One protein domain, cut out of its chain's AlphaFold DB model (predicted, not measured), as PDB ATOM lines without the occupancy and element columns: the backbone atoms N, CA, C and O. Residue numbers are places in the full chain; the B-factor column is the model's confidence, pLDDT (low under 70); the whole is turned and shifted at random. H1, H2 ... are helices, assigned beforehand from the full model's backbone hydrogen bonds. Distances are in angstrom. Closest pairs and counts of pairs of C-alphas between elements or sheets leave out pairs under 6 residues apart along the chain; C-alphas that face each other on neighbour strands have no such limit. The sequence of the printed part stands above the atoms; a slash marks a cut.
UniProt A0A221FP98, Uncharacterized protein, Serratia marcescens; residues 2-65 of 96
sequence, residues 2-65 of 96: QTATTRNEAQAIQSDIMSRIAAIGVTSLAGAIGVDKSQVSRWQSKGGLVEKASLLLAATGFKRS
ATOM      1  N   GLN A   2      -9.603 -55.011  28.808       58.06
ATOM      2  CA  GLN A   2      -8.671 -54.723  29.921       58.06
ATOM      3  C   GLN A   2      -7.803 -53.461  29.722       58.06
ATOM      4  O   GLN A   2      -7.651 -52.667  30.642       58.06
ATOM      5  N   THR A   3      -7.309 -53.206  28.505       60.25
ATOM      6  CA  THR A   3      -6.420 -52.064  28.208       60.25
ATOM      7  C   THR A   3      -7.085 -50.690  28.346       60.25
ATOM      8  O   THR A   3      -6.430 -49.719  28.726       60.25
ATOM      9  N   ALA A   4      -8.383 -50.595  28.048       63.06
ATOM     10  CA  ALA A   4      -9.143 -49.353  28.187       63.06
ATOM     11  C   ALA A   4      -9.355 -48.999  29.667       63.06
ATOM     12  O   ALA A   4      -9.216 -47.839  30.049       63.06
ATOM     13  N   THR A   5      -9.603 -50.008  30.508       74.25
ATOM     14  CA  THR A   5      -9.735 -49.843  31.959       74.25
ATOM     15  C   THR A   5      -8.425 -49.367  32.584       74.25
ATOM     16  O   THR A   5      -8.432 -48.373  33.305       74.25
ATOM     17  N   THR A   6      -7.288 -49.973  32.220       81.19
ATOM     18  CA  THR A   6      -5.960 -49.559  32.713       81.19
ATOM     19  C   THR A   6      -5.634 -48.109  32.357       81.19
ATOM     20  O   THR A   6      -5.047 -47.386  33.159       81.19
ATOM     21  N   ARG A   7      -6.026 -47.645  31.162       84.94
ATOM     22  CA  ARG A   7      -5.779 -46.262  30.732       84.94
ATOM     23  C   ARG A   7      -6.586 -45.247  31.544       84.94
ATOM     24  O   ARG A   7      -6.040 -44.212  31.917       84.94
ATOM     25  N   ASN A   8      -7.850 -45.548  31.832       88.25
ATOM     26  CA  ASN A   8      -8.701 -44.684  32.653       88.25
ATOM     27  C   ASN A   8      -8.210 -44.642  34.108       88.25
ATOM     28  O   ASN A   8      -8.136 -43.571  34.706       88.25
ATOM     29  N   GLU A   9      -7.806 -45.788  34.664       89.50
ATOM     30  CA  GLU A   9      -7.206 -45.848  36.002       89.50
ATOM     31  C   GLU A   9      -5.891 -45.060  36.068       89.50
ATOM     32  O   GLU A   9      -5.687 -44.279  36.997       89.50
ATOM     33  N   ALA A  10      -5.030 -45.176  35.053       92.44
ATOM     34  CA  ALA A  10      -3.798 -44.396  34.978       92.44
ATOM     35  C   ALA A  10      -4.076 -42.884  34.969       92.44
ATOM     36  O   ALA A  10      -3.388 -42.137  35.659       92.44
ATOM     37  N   GLN A  11      -5.106 -42.417  34.256       92.75
ATOM     38  CA  GLN A  11      -5.492 -41.001  34.260       92.75
ATOM     39  C   GLN A  11      -5.974 -40.520  35.636       92.75
ATOM     40  O   GLN A  11      -5.627 -39.411  36.055       92.75
ATOM     41  N   ALA A  12      -6.736 -41.346  36.357       91.62
ATOM     42  CA  ALA A  12      -7.165 -41.032  37.718       91.62
ATOM     43  C   ALA A  12      -5.961 -40.931  38.673       91.62
ATOM     44  O   ALA A  12      -5.821 -39.938  39.388       91.62
ATOM     45  N   ILE A  13      -5.042 -41.903  38.615       92.06
ATOM     46  CA  ILE A  13      -3.806 -41.907  39.414       92.06
ATOM     47  C   ILE A  13      -2.941 -40.687  39.080       92.06
ATOM     48  O   ILE A  13      -2.433 -40.020  39.979       92.06
ATOM     49  N   GLN A  14      -2.779 -40.373  37.793       94.44
ATOM     50  CA  GLN A  14      -2.024 -39.207  37.340       94.44
ATOM     51  C   GLN A  14      -2.591 -37.917  37.932       94.44
ATOM     52  O   GLN A  14      -1.838 -37.095  38.453       94.44
ATOM     53  N   SER A  15      -3.913 -37.760  37.895       93.50
ATOM     54  CA  SER A  15      -4.592 -36.584  38.441       93.50
ATOM     55  C   SER A  15      -4.391 -36.456  39.956       93.50
ATOM     56  O   SER A  15      -4.101 -35.361  40.436       93.50
ATOM     57  N   ASP A  16      -4.462 -37.563  40.708       93.12
ATOM     58  CA  ASP A  16      -4.204 -37.561  42.157       93.12
ATOM     59  C   ASP A  16      -2.747 -37.195  42.482       93.12
ATOM     60  O   ASP A  16      -2.500 -36.331  43.324       93.12
ATOM     61  N   ILE A  17      -1.770 -37.777  41.773       93.94
ATOM     62  CA  ILE A  17      -0.346 -37.441  41.952       93.94
ATOM     63  C   ILE A  17      -0.116 -35.947  41.702       93.94
ATOM     64  O   ILE A  17       0.499 -35.274  42.529       93.94
ATOM     65  N   MET A  18      -0.638 -35.411  40.598       94.62
ATOM     66  CA  MET A  18      -0.503 -33.993  40.252       94.62
ATOM     67  C   MET A  18      -1.139 -33.079  41.308       94.62
ATOM     68  O   MET A  18      -0.523 -32.093  41.715       94.62
ATOM     69  N   SER A  19      -2.329 -33.431  41.803       95.00
ATOM     70  CA  SER A  19      -3.013 -32.705  42.881       95.00
ATOM     71  C   SER A  19      -2.179 -32.668  44.168       95.00
ATOM     72  O   SER A  19      -2.004 -31.613  44.776       95.00
ATOM     73  N   ARG A  20      -1.568 -33.796  44.552       93.44
ATOM     74  CA  ARG A  20      -0.689 -33.873  45.731       93.44
ATOM     75  C   ARG A  20       0.588 -33.060  45.563       93.44
ATOM     76  O   ARG A  20       0.998 -32.387  46.505       93.44
ATOM     77  N   ILE A  21       1.205 -33.092  44.381       94.00
ATOM     78  CA  ILE A  21       2.379 -32.261  44.084       94.00
ATOM     79  C   ILE A  21       2.013 -30.778  44.200       94.00
ATOM     80  O   ILE A  21       2.770 -30.015  44.798       94.00
ATOM     81  N   ALA A  22       0.849 -30.374  43.682       94.44
ATOM     82  CA  ALA A  22       0.366 -29.002  43.799       94.44
ATOM     83  C   ALA A  22       0.104 -28.599  45.261       94.44
ATOM     84  O   ALA A  22       0.504 -27.510  45.665       94.44
ATOM     85  N   ALA A  23      -0.496 -29.484  46.063       95.94
ATOM     86  CA  ALA A  23      -0.766 -29.241  47.479       95.94
ATOM     87  C   ALA A  23       0.512 -29.114  48.330       95.94
ATOM     88  O   ALA A  23       0.566 -28.286  49.236       95.94
ATOM     89  N   ILE A  24       1.543 -29.918  48.048       95.75
ATOM     90  CA  ILE A  24       2.838 -29.861  48.752       95.75
ATOM     91  C   ILE A  24       3.687 -28.678  48.255       95.75
ATOM     92  O   ILE A  24       4.410 -28.045  49.027       95.75
ATOM     93  N   GLY A  25       3.611 -28.387  46.958       95.06
ATOM     94  CA  GLY A  25       4.461 -27.429  46.267       95.06
ATOM     95  C   GLY A  25       5.764 -28.052  45.758       95.06
ATOM     96  O   GLY A  25       6.430 -28.834  46.438       95.06
ATOM     97  N   VAL A  26       6.162 -27.659  44.544       95.25
ATOM     98  CA  VAL A  26       7.333 -28.200  43.825       95.25
ATOM     99  C   VAL A  26       8.629 -28.058  44.626       95.25
ATOM    100  O   VAL A  26       9.397 -29.010  44.707       95.25
ATOM    101  N   THR A  27       8.873 -26.893  45.233       95.44
ATOM    102  CA  THR A  27      10.098 -26.629  46.008       95.44
ATOM    103  C   THR A  27      10.170 -27.490  47.266       95.44
ATOM    104  O   THR A  27      11.205 -28.098  47.530       95.44
ATOM    105  N   SER A  28       9.071 -27.575  48.019       96.44
ATOM    106  CA  SER A  28       8.990 -28.372  49.247       96.44
ATOM    107  C   SER A  28       9.175 -29.856  48.951       96.44
ATOM    108  O   SER A  28       9.945 -30.535  49.625       96.44
ATOM    109  N   LEU A  29       8.521 -30.348  47.893       96.25
ATOM    110  CA  LEU A  29       8.659 -31.731  47.450       96.25
ATOM    111  C   LEU A  29      10.093 -32.039  47.008       96.25
ATOM    112  O   LEU A  29      10.644 -33.055  47.412       96.25
ATOM    113  N   ALA A  30      10.699 -31.151  46.215       96.69
ATOM    114  CA  ALA A  30      12.075 -31.288  45.748       96.69
ATOM    115  C   ALA A  30      13.070 -31.370  46.919       96.69
ATOM    116  O   ALA A  30      13.929 -32.251  46.936       96.69
ATOM    117  N   GLY A  31      12.894 -30.516  47.933       97.31
ATOM    118  CA  GLY A  31      13.692 -30.547  49.159       97.31
ATOM    119  C   GLY A  31      13.523 -31.844  49.954       97.31
ATOM    120  O   GLY A  31      14.515 -32.414  50.397       97.31
ATOM    121  N   ALA A  32      12.294 -32.350  50.084       96.31
ATOM    122  CA  ALA A  32      12.009 -33.570  50.841       96.31
ATOM    123  C   ALA A  32      12.640 -34.834  50.231       96.31
ATOM    124  O   ALA A  32      13.006 -35.753  50.958       96.31
ATOM    125  N   ILE A  33      12.764 -34.885  48.903       94.25
ATOM    126  CA  ILE A  33      13.292 -36.052  48.177       94.25
ATOM    127  C   ILE A  33      14.744 -35.873  47.707       94.25
ATOM    128  O   ILE A  33      15.297 -36.779  47.089       94.25
ATOM    129  N   GLY A  34      15.360 -34.718  47.978       95.38
ATOM    130  CA  GLY A  34      16.757 -34.446  47.637       95.38
ATOM    131  C   GLY A  34      17.023 -34.283  46.138       95.38
ATOM    132  O   GLY A  34      18.079 -34.688  45.657       95.38
ATOM    133  N   VAL A  35      16.083 -33.704  45.384       96.31
ATOM    134  CA  VAL A  35      16.261 -33.415  43.947       96.31
ATOM    135  C   VAL A  35      16.126 -31.925  43.658       96.31
ATOM    136  O   VAL A  35      15.584 -31.164  44.452       96.31
ATOM    137  N   ASP A  36      16.578 -31.499  42.479       96.75
ATOM    138  CA  ASP A  36      16.349 -30.130  42.026       96.75
ATOM    139  C   ASP A  36      14.877 -29.889  41.641       96.75
ATOM    140  O   ASP A  36      14.216 -30.740  41.035       96.75
ATOM    141  N   LYS A  37      14.373 -28.678  41.903       95.12
ATOM    142  CA  LYS A  37      13.000 -28.269  41.559       95.12
ATOM    143  C   LYS A  37      12.669 -28.458  40.073       95.12
ATOM    144  O   LYS A  37      11.538 -28.804  39.737       95.12
ATOM    145  N   SER A  38      13.646 -28.291  39.173       95.94
ATOM    146  CA  SER A  38      13.442 -28.493  37.736       95.94
ATOM    147  C   SER A  38      13.218 -29.960  37.367       95.94
ATOM    148  O   SER A  38      12.616 -30.225  36.328       95.94
ATOM    149  N   GLN A  39      13.670 -30.916  38.185       95.69
ATOM    150  CA  GLN A  39      13.364 -32.337  37.993       95.69
ATOM    151  C   GLN A  39      11.890 -32.592  38.289       95.69
ATOM    152  O   GLN A  39      11.191 -33.162  37.457       95.69
ATOM    153  N   VAL A  40      11.384 -32.064  39.405       95.00
ATOM    154  CA  VAL A  40       9.969 -32.187  39.783       95.00
ATOM    155  C   VAL A  40       9.050 -31.534  38.743       95.00
ATOM    156  O   VAL A  40       8.013 -32.097  38.396       95.00
ATOM    157  N   SER A  41       9.426 -30.385  38.173       94.06
ATOM    158  CA  SER A  41       8.686 -29.792  37.047       94.06
ATOM    159  C   SER A  41       8.749 -30.657  35.779       94.06
ATOM    160  O   SER A  41       7.738 -30.837  35.100       94.06
ATOM    161  N   ARG A  42       9.911 -31.249  35.464       95.94
ATOM    162  CA  ARG A  42      10.072 -32.153  34.311       95.94
ATOM    163  C   ARG A  42       9.258 -33.436  34.446       95.94
ATOM    164  O   ARG A  42       8.703 -33.910  33.461       95.94
ATOM    165  N   TRP A  43       9.134 -33.987  35.649       95.94
ATOM    166  CA  TRP A  43       8.343 -35.194  35.896       95.94
ATOM    167  C   TRP A  43       6.864 -35.021  35.558       95.94
ATOM    168  O   TRP A  43       6.241 -35.972  35.093       95.94
ATOM    169  N   GLN A  44       6.340 -33.814  35.767       93.94
ATOM    170  CA  GLN A  44       4.952 -33.427  35.511       93.94
ATOM    171  C   GLN A  44       4.665 -33.112  34.034       93.94
ATOM    172  O   GLN A  44       3.511 -32.931  33.649       93.94
ATOM    173  N   SER A  45       5.702 -33.020  33.197       94.00
ATOM    174  CA  SER A  45       5.543 -32.767  31.765       94.00
ATOM    175  C   SER A  45       4.930 -33.976  31.050       94.00
ATOM    176  O   SER A  45       5.045 -35.113  31.510       94.00
ATOM    177  N   LYS A  46       4.308 -33.744  29.888       90.19
ATOM    178  CA  LYS A  46       3.766 -34.816  29.039       90.19
ATOM    179  C   LYS A  46       4.867 -35.810  28.653       90.19
ATOM    180  O   LYS A  46       5.951 -35.403  28.242       90.19
ATOM    181  N   GLY A  47       4.598 -37.104  28.793       90.81
ATOM    182  CA  GLY A  47       5.575 -38.183  28.618       90.81
ATOM    183  C   GLY A  47       6.632 -38.264  29.728       90.81
ATOM    184  O   GLY A  47       7.581 -39.050  29.621       90.81
ATOM    185  N   GLY A  48       6.491 -37.450  30.778       94.38
ATOM    186  CA  GLY A  48       7.366 -37.401  31.938       94.38
ATOM    187  C   GLY A  48       7.183 -38.591  32.879       94.38
ATOM    188  O   GLY A  48       6.453 -39.548  32.607       94.38
ATOM    189  N   LEU A  49       7.883 -38.531  34.012       95.56
ATOM    190  CA  LEU A  49       7.883 -39.600  35.010       95.56
ATOM    191  C   LEU A  49       6.481 -39.867  35.566       95.56
ATOM    192  O   LEU A  49       6.121 -41.028  35.720       95.56
ATOM    193  N   VAL A  50       5.697 -38.819  35.836       95.31
ATOM    194  CA  VAL A  50       4.372 -38.953  36.455       95.31
ATOM    195  C   VAL A  50       3.439 -39.770  35.557       95.31
ATOM    196  O   VAL A  50       2.837 -40.724  36.030       95.31
ATOM    197  N   GLU A  51       3.400 -39.496  34.251       94.94
ATOM    198  CA  GLU A  51       2.576 -40.253  33.294       94.94
ATOM    199  C   GLU A  51       2.985 -41.735  33.214       94.94
ATOM    200  O   GLU A  51       2.141 -42.632  33.276       94.94
ATOM    201  N   LYS A  52       4.295 -42.016  33.136       95.50
ATOM    202  CA  LYS A  52       4.818 -43.393  33.084       95.50
ATOM    203  C   LYS A  52       4.561 -44.155  34.383       95.50
ATOM    204  O   LYS A  52       4.181 -45.323  34.341       95.50
ATOM    205  N   ALA A  53       4.748 -43.495  35.524       94.50
ATOM    206  CA  ALA A  53       4.477 -44.068  36.832       94.50
ATOM    207  C   ALA A  53       2.989 -44.390  36.982       94.50
ATOM    208  O   ALA A  53       2.650 -45.491  37.393       94.50
ATOM    209  N   SER A  54       2.089 -43.498  36.568       94.06
ATOM    210  CA  SER A  54       0.648 -43.753  36.617       94.06
ATOM    211  C   SER A  54       0.228 -44.974  35.796       94.06
ATOM    212  O   SER A  54      -0.569 -45.779  36.272       94.06
ATOM    213  N   LEU A  55       0.797 -45.155  34.599       93.81
ATOM    214  CA  LEU A  55       0.568 -46.354  33.784       93.81
ATOM    215  C   LEU A  55       1.093 -47.621  34.466       93.81
ATOM    216  O   LEU A  55       0.402 -48.638  34.470       93.81
ATOM    217  N   LEU A  56       2.286 -47.561  35.064       93.50
ATOM    218  CA  LEU A  56       2.866 -48.679  35.808       93.50
ATOM    219  C   LEU A  56       2.000 -49.062  37.016       93.50
ATOM    220  O   LEU A  56       1.713 -50.240  37.224       93.50
ATOM    221  N   LEU A  57       1.554 -48.080  37.799       92.44
ATOM    222  CA  LEU A  57       0.708 -48.305  38.972       92.44
ATOM    223  C   LEU A  57      -0.650 -48.896  38.574       92.44
ATOM    224  O   LEU A  57      -1.104 -49.852  39.195       92.44
ATOM    225  N   ALA A  58      -1.256 -48.409  37.489       91.50
ATOM    226  CA  ALA A  58      -2.482 -48.996  36.953       91.50
ATOM    227  C   ALA A  58      -2.268 -50.441  36.468       91.50
ATOM    228  O   ALA A  58      -3.044 -51.330  36.803       91.50
ATOM    229  N   ALA A  59      -1.193 -50.706  35.718       91.12
ATOM    230  CA  ALA A  59      -0.905 -52.037  35.180       91.12
ATOM    231  C   ALA A  59      -0.585 -53.074  36.270       91.12
ATOM    232  O   ALA A  59      -0.887 -54.252  36.107       91.12
ATOM    233  N   THR A  60       0.012 -52.637  37.381       90.62
ATOM    234  CA  THR A  60       0.313 -53.494  38.539       90.62
ATOM    235  C   THR A  60      -0.872 -53.651  39.492       90.62
ATOM    236  O   THR A  60      -0.790 -54.433  40.436       90.62
ATOM    237  N   GLY A  61      -1.971 -52.919  39.274       84.81
ATOM    238  CA  GLY A  61      -3.086 -52.865  40.216       84.81
ATOM    239  C   GLY A  61      -2.706 -52.220  41.551       84.81
ATOM    240  O   GLY A  61      -3.358 -52.487  42.560       84.81
ATOM    241  N   PHE A  62      -1.658 -51.387  41.579       82.69
ATOM    242  CA  PHE A  62      -1.219 -50.685  42.778       82.69
ATOM    243  C   PHE A  62      -2.270 -49.647  43.169       82.69
ATOM    244  O   PHE A  62      -2.278 -48.505  42.707       82.69
ATOM    245  N   LYS A  63      -3.194 -50.071  44.025       69.31
ATOM    246  CA  LYS A  63      -4.174 -49.209  44.671       69.31
ATOM    247  C   LYS A  63      -3.686 -48.940  46.085       69.31
ATOM    248  O   LYS A  63      -3.247 -49.851  46.789       69.31
ATOM    249  N   ARG A  64      -3.763 -47.678  46.512       62.03
ATOM    250  CA  ARG A  64      -3.675 -47.356  47.938       62.03
ATOM    251  C   ARG A  64      -4.743 -48.200  48.631       62.03
ATOM    252  O   ARG A  64      -5.865 -48.252  48.136       62.03
ATOM    253  N   SER A  65      -4.401 -48.868  49.731       54.25
ATOM    254  CA  SER A  65      -5.422 -49.464  50.590       54.25
ATOM    255  C   SER A  65      -6.322 -48.321  51.052       54.25
ATOM    256  O   SER A  65      -5.946 -47.517  51.907       54.25
TER     257      SER A  65
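Overview. This is residues 2 to 65 of the 96 residues of an uncharacterized protein of Serratia marcescens (UniProt A0A221FP98). One long helix, H1, makes one side of an open loop of helices; H2 turns across near its far end, and H3 and H4 lead back, with H4 packing slantwise on H1. The space between H1 and H3 is left open, and residues 60 to 65 form a tail after H4. The printed part has 64 residues with four named helices, H1, H2, H3 and H4 in that order, and no named strand; its class is all helix. It is only just compact, close to loose, with a radius of gyration of the C-alphas of 12.4 A, and the C-alphas span 38 by 26 by 16 A.

Along the chain. H1 is residues 2 to 24, from C-alpha 2 at (-8.671, -54.723, 29.921) to C-alpha 24 at (2.838, -29.861, 48.752), 33.2 A from first to last C-alpha. H2 is residues 26 to 33, 10.8 A from first to last C-alpha. H3, residues 37 to 43, measures 10.1 A in the same way. H4 is residues 49 to 59, 15.2 A from first to last C-alpha, and ends with C-alpha 59 at (-0.905, -52.037, 35.180).

Arrangement. H1 and H4 touch, with 21 pairs of C-alphas within 8 A. Their closest C-alphas, those of Ala 10 and Ser 54, are 4.8 A apart. They run opposite ways at a steep tilt of 44 degrees. H1 and H2 are close but not clearly touching: their closest C-alphas, those of Ile 21 and Leu 29, are 7.1 A apart. Their lines are about perpendicular, at 81 degrees. H2 and H3 touch, and their closest C-alphas are those of Ala 30 and Lys 37, 5.2 A apart. Their lines are about perpendicular, at 88 degrees. H3 and H4 only just touch, with 3 pairs of C-alphas within 8 A, and they touch only at the corner by their link. The closest C-alphas there are those of Trp 43 and Leu 49, 4.5 A apart. H3 and H4 run the same way at a steep tilt of 43 degrees. H1 and H3 are apart, and so are H2 and H4. In H1, H2, H3 and H4 every O i to N i+4 pair is within hydrogen-bond range.

Size, cuts and confidence. The two C-alphas farthest apart are those of Gln 2 and Gly 31, 38.1 A. The printed part runs from residue 2 to residue 65 without a cut, within a full chain of 96 residues. The links H1 to H2, H2 to H3 and H3 to H4 are tight, with 1, 3 and 5 residues between the helices. The mean pLDDT of the printed part is 90.1; residues 2 to 4 and 63 to 65 are under 70.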